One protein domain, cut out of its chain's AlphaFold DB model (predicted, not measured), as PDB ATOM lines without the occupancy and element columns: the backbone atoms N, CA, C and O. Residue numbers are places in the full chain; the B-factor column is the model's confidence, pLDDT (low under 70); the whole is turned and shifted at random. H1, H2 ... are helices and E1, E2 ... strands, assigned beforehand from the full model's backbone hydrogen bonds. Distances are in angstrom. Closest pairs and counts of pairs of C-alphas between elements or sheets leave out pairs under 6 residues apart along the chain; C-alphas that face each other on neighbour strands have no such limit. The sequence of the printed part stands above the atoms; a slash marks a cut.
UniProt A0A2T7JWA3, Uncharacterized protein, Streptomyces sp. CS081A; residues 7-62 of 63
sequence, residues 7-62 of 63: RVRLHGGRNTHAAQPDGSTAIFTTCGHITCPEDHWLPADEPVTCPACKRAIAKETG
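Overview. This is residues 7 to 62 of the 63 residues of an uncharacterized protein of Streptomyces sp. CS081A (UniProt A0A2T7JWA3). With little regular structure, this is a small three-stranded sheet with a long loop, residues 21 to 39, that folds back beside E2, and one helix, H1, at one end, grazing the sheet. The printed part has 56 residues, with E1, E2, E3 and H1 in chain order, 22 residues in named elements, class mixed. The sheet, E2 E1 E3, is antiparallel. The whole is compact, radius of gyration of the C-alphas 10.6 A, spans 32 by 25 by 19 A.

Along the chain. E1, residues 7 to 9, begins at C-alpha 7 (109.178, 150.870, 132.542). E2 is residues 16 to 20, 13.0 A, and E3 residues 40 to 42. H1, residues 51 to 61, 15.3 A, ends at C-alpha 61 (94.646, 150.370, 142.277).

Arrangement. E1 and E2 form a hairpin, with N 17 and O 8 2.8 A apart, within hydrogen-bond range. E1 and E3 are antiparallel at 150 degrees, with N 9 and O 40 at 2.8 A. Residues 28 to 29 pair antiparallel with residues 19 to 20 of E2. H1 only grazes the sheet with residues 51 to 57; its closest C-alphas to E2 are Cys 53 and Ala 18, 6.0 A. In H1 every O i to N i+4 pair is within hydrogen-bond range.

Size, cuts and confidence. The farthest C-alphas, Glu 38 and Gly 62, are 32.9 A apart. The printed part has no cut. The link E2 to E3 is long. pLDDT is under 70 at residues 22 to 24 and 60 to 62.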
ATOM      1  N   ARG A   7     108.718 152.233 132.310       92.50
ATOM      2  CA  ARG A   7     109.178 150.870 132.542       92.50
ATOM      3  C   ARG A   7     110.689 150.851 132.445       92.50
ATOM      4  O   ARG A   7     111.289 151.667 131.753       92.50
ATOM      5  N   VAL A   8     111.308 149.924 133.155       92.88
ATOM      6  CA  VAL A   8     112.764 149.804 133.173       92.88
ATOM      7  C   VAL A   8     113.160 148.359 133.412       92.88
ATOM      8  O   VAL A   8     112.506 147.643 134.173       92.88
ATOM      9  N   ARG A   9     114.234 147.910 132.773       94.12
ATOM     10  CA  ARG A   9     114.910 146.661 133.108       94.12
ATOM     11  C   ARG A   9     116.217 147.005 133.803       94.12
ATOM     12  O   ARG A   9     117.101 147.592 133.185       94.12
ATOM     13  N   LEU A  10     116.300 146.631 135.078       90.56
ATOM     14  CA  LEU A  10     117.488 146.855 135.895       90.56
ATOM     15  C   LEU A  10     118.685 146.107 135.298       90.56
ATOM     16  O   LEU A  10     118.530 144.980 134.814       90.56
ATOM     17  N   HIS A  11     119.863 146.713 135.349       86.44
ATOM     18  CA  HIS A  11     121.104 146.127 134.873       86.44
ATOM     19  C   HIS A  11     121.372 144.782 135.577       86.44
ATOM     20  O   HIS A  11     121.180 144.626 136.783       86.44
ATOM     21  N   GLY A  12     121.722 143.753 134.798       85.44
ATOM     22  CA  GLY A  12     121.841 142.365 135.275       85.44
ATOM     23  C   GLY A  12     120.508 141.640 135.542       85.44
ATOM     24  O   GLY A  12     120.497 140.429 135.773       85.44
ATOM     25  N   GLY A  13     119.374 142.340 135.470       86.88
ATOM     26  CA  GLY A  13     118.031 141.794 135.624       86.88
ATOM     27  C   GLY A  13     117.377 141.393 134.298       86.88
ATOM     28  O   GLY A  13     117.682 141.910 133.226       86.88
ATOM     29  N   ARG A  14     116.417 140.463 134.371       90.12
ATOM     30  CA  ARG A  14     115.556 140.076 133.229       90.12
ATOM     31  C   ARG A  14     114.132 140.611 133.342       90.12
ATOM     32  O   ARG A  14     113.391 140.603 132.364       90.12
ATOM     33  N   ASN A  15     113.751 141.057 134.535       94.06
ATOM     34  CA  ASN A  15     112.407 141.532 134.804       94.06
ATOM     35  C   ASN A  15     112.258 142.992 134.376       94.06
ATOM     36  O   ASN A  15     113.176 143.795 134.511       94.06
ATOM     37  N   THR A  16     111.067 143.323 133.900       94.56
ATOM     38  CA  THR A  16     110.614 144.682 133.647       94.56
ATOM     39  C   THR A  16     109.943 145.188 134.914       94.56
ATOM     40  O   THR A  16     108.999 144.580 135.434       94.56
ATOM     41  N   HIS A  17     110.446 146.300 135.422       93.81
ATOM     42  CA  HIS A  17     109.964 146.990 136.600       93.81
ATOM     43  C   HIS A  17     109.121 148.185 136.173       93.81
ATOM     44  O   HIS A  17     109.382 148.828 135.157       93.81
ATOM     45  N   ALA A  18     108.100 148.479 136.967       92.50
ATOM     46  CA  ALA A  18     107.408 149.749 136.865       92.50
ATOM     47  C   ALA A  18     108.230 150.810 137.585       92.50
ATOM     48  O   ALA A  18     108.664 150.572 138.712       92.50
ATOM     49  N   ALA A  19     108.445 151.942 136.929       89.44
ATOM     50  CA  ALA A  19     109.141 153.086 137.484       89.44
ATOM     51  C   ALA A  19     108.238 154.311 137.416       89.44
ATOM     52  O   ALA A  19     107.388 154.428 136.527       89.44
ATOM     53  N   GLN A  20     108.395 155.195 138.391       82.25
ATOM     54  CA  GLN A  20     107.626 156.422 138.461       82.25
ATOM     55  C   GLN A  20     108.601 157.595 138.393       82.25
ATOM     56  O   GLN A  20     109.433 157.742 139.290       82.25
ATOM     57  N   PRO A  21     108.558 158.403 137.322       71.50
ATOM     58  CA  PRO A  21     109.357 159.610 137.268       71.50
ATOM     59  C   PRO A  21     108.749 160.595 138.267       71.50
ATOM     60  O   PRO A  21     107.673 161.138 138.035       71.50
ATOM     61  N   ASP A  22     109.411 160.795 139.402       68.62
ATOM     62  CA  ASP A  22     108.910 161.648 140.489       68.62
ATOM     63  C   ASP A  22     109.214 163.145 140.256       68.62
ATOM     64  O   ASP A  22     109.050 163.976 141.138       68.62
ATOM     65  N   GLY A  23     109.732 163.528 139.081       63.16
ATOM     66  CA  GLY A  23     110.272 164.879 138.837       63.16
ATOM     67  C   GLY A  23     111.544 165.197 139.645       63.16
ATOM     68  O   GLY A  23     112.226 166.178 139.365       63.16
ATOM     69  N   SER A  24     111.880 164.338 140.605       66.94
ATOM     70  CA  SER A  24     113.117 164.296 141.371       66.94
ATOM     71  C   SER A  24     114.277 163.718 140.551       66.94
ATOM     72  O   SER A  24     114.088 162.926 139.627       66.94
ATOM     73  N   THR A  25     115.507 164.063 140.938       70.19
ATOM     74  CA  THR A  25     116.748 163.559 140.317       70.19
ATOM     75  C   THR A  25     116.908 162.037 140.436       70.19
ATOM     76  O   THR A  25     117.643 161.433 139.660       70.19
ATOM     77  N   ALA A  26     116.226 161.408 141.398       75.50
ATOM     78  CA  ALA A  26     116.232 159.966 141.601       75.50
ATOM     79  C   ALA A  26     114.884 159.367 141.187       75.50
ATOM     80  O   ALA A  26     113.834 159.767 141.694       75.50
ATOM     81  N   ILE A  27     114.928 158.385 140.288       82.75
ATOM     82  CA  ILE A  27     113.752 157.624 139.874       82.75
ATOM     83  C   ILE A  27     113.735 156.301 140.643       82.75
ATOM     84  O   ILE A  27     114.734 155.579 140.711       82.75
ATOM     85  N   PHE A  28     112.580 155.990 141.226       87.06
ATOM     86  CA  PHE A  28     112.355 154.757 141.966       87.06
ATOM     87  C   PHE A  28     111.398 153.851 141.193       87.06
ATOM     88  O   PHE A  28     110.393 154.276 140.617       87.06
ATOM     89  N   THR A  29     111.708 152.563 141.205       90.00
ATOM     90  CA  THR A  29     110.757 151.524 140.826       90.00
ATOM     91  C   THR A  29     109.668 151.399 141.884       90.00
ATOM     92  O   THR A  29     109.912 151.591 143.075       90.00
ATOM     93  N   THR A  30     108.477 150.961 141.488       89.31
ATOM     94  CA  THR A  30     107.348 150.742 142.407       89.31
ATOM     95  C   THR A  30     107.643 149.661 143.460       89.31
ATOM     96  O   THR A  30     106.984 149.589 144.489       89.31
ATOM     97  N   CYS A  31     108.645 148.802 143.237       89.12
ATOM     98  CA  CYS A  31     109.110 147.844 144.247       89.12
ATOM     99  C   CYS A  31     110.188 148.399 145.197       89.12
ATOM    100  O   CYS A  31     110.690 147.642 146.021       89.12
ATOM    101  N   GLY A  32     110.556 149.679 145.088       86.50
ATOM    102  CA  GLY A  32     111.494 150.352 145.993       86.50
ATOM    103  C   GLY A  32     112.971 150.298 145.582       86.50
ATOM    104  O   GLY A  32     113.821 150.746 146.344       86.50
ATOM    105  N   HIS A  33     113.302 149.782 144.394       87.31
ATOM    106  CA  HIS A  33     114.663 149.881 143.848       87.31
ATOM    107  C   HIS A  33     114.889 151.233 143.176       87.31
ATOM    108  O   HIS A  33     114.007 151.706 142.461       87.31
ATOM    109  N   ILE A  34     116.077 151.805 143.355       87.12
ATOM    110  CA  ILE A  34     116.545 152.983 142.616       87.12
ATOM    111  C   ILE A  34     116.981 152.540 141.218       87.12
ATOM    112  O   ILE A  34     117.645 151.513 141.089       87.12
ATOM    113  N   THR A  35     116.603 153.303 140.195       85.62
ATOM    114  CA  THR A  35     117.077 153.091 138.821       85.62
ATOM    115  C   THR A  35     118.294 153.957 138.535       85.62
ATOM    116  O   THR A  35     118.325 155.127 138.924       85.62
ATOM    117  N   CYS A  36     119.249 153.417 137.794       82.81
ATOM    118  CA  CYS A  36     120.455 154.096 137.345       82.81
ATOM    119  C   CYS A  36     120.383 154.434 135.842       82.81
ATOM    120  O   CYS A  36     119.600 153.838 135.102       82.81
ATOM    121  N   PRO A  37     121.229 155.354 135.340       78.31
ATOM    122  CA  PRO A  37     121.298 155.670 133.909       78.31
ATOM    123  C   PRO A  37     121.719 154.488 133.017       78.31
ATOM    124  O   PRO A  37     121.431 154.498 131.827       78.31
ATOM    125  N   GLU A  38     122.407 153.491 133.583       85.19
ATOM    126  CA  GLU A  38     122.807 152.245 132.906       85.19
ATOM    127  C   GLU A  38     121.650 151.251 132.711       85.19
ATOM    128  O   GLU A  38     121.784 150.283 131.961       85.19
ATOM    129  N   ASP A  39     120.514 151.477 133.376       87.06
ATOM    130  CA  ASP A  39     119.347 150.621 133.237       87.06
ATOM    131  C   ASP A  39     118.652 150.844 131.891       87.06
ATOM    132  O   ASP A  39     118.599 151.946 131.337       87.06
ATOM    133  N   HIS A  40     118.058 149.780 131.358       89.88
ATOM    134  CA  HIS A  40     117.389 149.839 130.068       89.88
ATOM    135  C   HIS A  40     115.962 150.368 130.252       89.88
ATOM    136  O   HIS A  40     115.064 149.637 130.679       89.88
ATOM    137  N   TRP A  41     115.754 151.643 129.925       90.56
ATOM    138  CA  TRP A  41     114.436 152.279 129.910       90.56
ATOM    139  C   TRP A  41     113.553 151.714 128.799       90.56
ATOM    140  O   TRP A  41     113.967 151.583 127.651       90.56
ATOM    141  N   LEU A  42     112.319 151.386 129.159       90.88
ATOM    142  CA  LEU A  42     111.337 150.726 128.311       90.88
ATOM    143  C   LEU A  42     110.081 151.604 128.208       90.88
ATOM    144  O   LEU A  42     109.776 152.368 129.135       90.88
ATOM    145  N   PRO A  43     109.338 151.507 127.096       88.06
ATOM    146  CA  PRO A  43     108.127 152.288 126.908       88.06
ATOM    147  C   PRO A  43     107.020 151.852 127.885       88.06
ATOM    148  O   PRO A  43     107.058 150.770 128.473       88.06
ATOM    149  N   ALA A  44     106.041 152.732 128.108       85.38
ATOM    150  CA  ALA A  44     105.007 152.576 129.137       85.38
ATOM    151  C   ALA A  44     104.117 151.333 128.952       85.38
ATOM    152  O   ALA A  44     103.593 150.793 129.934       85.38
ATOM    153  N   ASP A  45     103.932 150.918 127.697       86.62
ATOM    154  CA  ASP A  45     103.127 149.774 127.272       86.62
ATOM    155  C   ASP A  45     103.807 148.427 127.537       86.62
ATOM    156  O   ASP A  45     103.121 147.405 127.601       86.62
ATOM    157  N   GLU A  46     105.122 148.421 127.779       91.50
ATOM    158  CA  GLU A  46     105.845 147.191 128.068       91.50
ATOM    159  C   GLU A  46     105.297 146.548 129.360       91.50
ATOM    160  O   GLU A  46     105.165 147.212 130.407       91.50
ATOM    161  N   PRO A  47     104.968 145.243 129.338       90.62
ATOM    162  CA  PRO A  47     104.383 144.583 130.488       90.62
ATOM    163  C   PRO A  47     105.357 144.578 131.665       90.62
ATOM    164  O   PRO A  47     106.505 144.141 131.572       90.62
ATOM    165  N   VAL A  48     104.866 144.990 132.833       93.12
ATOM    166  CA  VAL A  48     105.588 144.810 134.097       93.12
ATOM    167  C   VAL A  48     105.680 143.313 134.362       93.12
ATOM    168  O   VAL A  48     104.653 142.664 134.550       93.12
ATOM    169  N   THR A  49     106.882 142.744 134.401       95.06
ATOM    170  CA  THR A  49     107.085 141.315 134.704       95.06
ATOM    171  C   THR A  49     107.582 141.083 136.128       95.06
ATOM    172  O   THR A  49     107.383 139.994 136.661       95.06
ATOM    173  N   CYS A  50     108.115 142.113 136.796       93.88
ATOM    174  CA  CYS A  50     108.492 142.042 138.204       93.88
ATOM    175  C   CYS A  50     107.262 141.760 139.100       93.88
ATOM    176  O   CYS A  50     106.340 142.581 139.159       93.88
ATOM    177  N   PRO A  51     107.230 140.638 139.848       92.38
ATOM    178  CA  PRO A  51     106.081 140.276 140.681       92.38
ATOM    179  C   PRO A  51     105.872 141.243 141.855       92.38
ATOM    180  O   PRO A  51     104.732 141.474 142.256       92.38
ATOM    181  N   ALA A  52     106.945 141.840 142.388       91.88
ATOM    182  CA  ALA A  52     106.849 142.848 143.441       91.88
ATOM    183  C   ALA A  52     106.185 144.132 142.923       91.88
ATOM    184  O   ALA A  52     105.242 144.613 143.545       91.88
ATOM    185  N   CYS A  53     106.593 144.625 141.745       91.62
ATOM    186  CA  CYS A  53     105.937 145.763 141.095       91.62
ATOM    187  C   CYS A  53     104.463 145.468 140.797       91.62
ATOM    188  O   CYS A  53     103.616 146.298 141.101       91.62
ATOM    189  N   LYS A  54     104.134 144.278 140.268       90.50
ATOM    190  CA  LYS A  54     102.734 143.879 140.030       90.50
ATOM    191  C   LYS A  54     101.893 143.951 141.306       90.50
ATOM    192  O   LYS A  54     100.790 144.483 141.282       90.50
ATOM    193  N   ARG A  55     102.413 143.421 142.419       89.19
ATOM    194  CA  ARG A  55     101.732 143.451 143.723       89.19
ATOM    195  C   ARG A  55     101.575 144.869 144.261       89.19
ATOM    196  O   ARG A  55     100.530 145.167 144.828       89.19
ATOM    197  N   ALA A  56     102.597 145.707 144.111       86.62
ATOM    198  CA  ALA A  56     102.553 147.093 144.561       86.62
ATOM    199  C   ALA A  56     101.487 147.883 143.788       86.62
ATOM    200  O   ALA A  56     100.561 148.392 144.408       86.62
ATOM    201  N   ILE A  57     101.513 147.820 142.451       84.19
ATOM    202  CA  ILE A  57     100.508 148.466 141.594       84.19
ATOM    203  C   ILE A  57      99.099 147.971 141.932       84.19
ATOM    204  O   ILE A  57      98.192 148.777 142.098       84.19
ATOM    205  N   ALA A  58      98.908 146.654 142.081       83.62
ATOM    206  CA  ALA A  58      97.601 146.085 142.407       83.62
ATOM    207  C   ALA A  58      97.046 146.603 143.748       83.62
ATOM    208  O   ALA A  58      95.853 146.892 143.841       83.62
ATOM    209  N   LYS A  59      97.906 146.750 144.770       79.44
ATOM    210  CA  LYS A  59      97.530 147.353 146.061       79.44
ATOM    211  C   LYS A  59      97.143 148.825 145.919       79.44
ATOM    212  O   LYS A  59      96.243 149.268 146.618       79.44
ATOM    213  N   GLU A  60      97.799 149.565 145.032       68.12
ATOM    214  CA  GLU A  60      97.519 150.987 144.799       68.12
ATOM    215  C   GLU A  60      96.240 151.225 143.983       68.12
ATOM    216  O   GLU A  60      95.572 152.239 144.173       68.12
ATOM    217  N   THR A  61      95.873 150.296 143.093       63.31
ATOM    218  CA  THR A  61      94.646 150.370 142.277       63.31
ATOM    219  C   THR A  61      93.386 149.853 142.975       63.31
ATOM    220  O   THR A  61      92.288 150.071 142.475       63.31
ATOM    221  N   GLY A  62      93.519 149.166 144.112       52.97
ATOM    222  CA  GLY A  62      92.384 148.699 144.908       52.97
ATOM    223  C   GLY A  62      91.813 149.810 145.789       52.97
ATOM    224  O   GLY A  62      92.180 149.900 146.960       52.97
TER     225      GLY A  62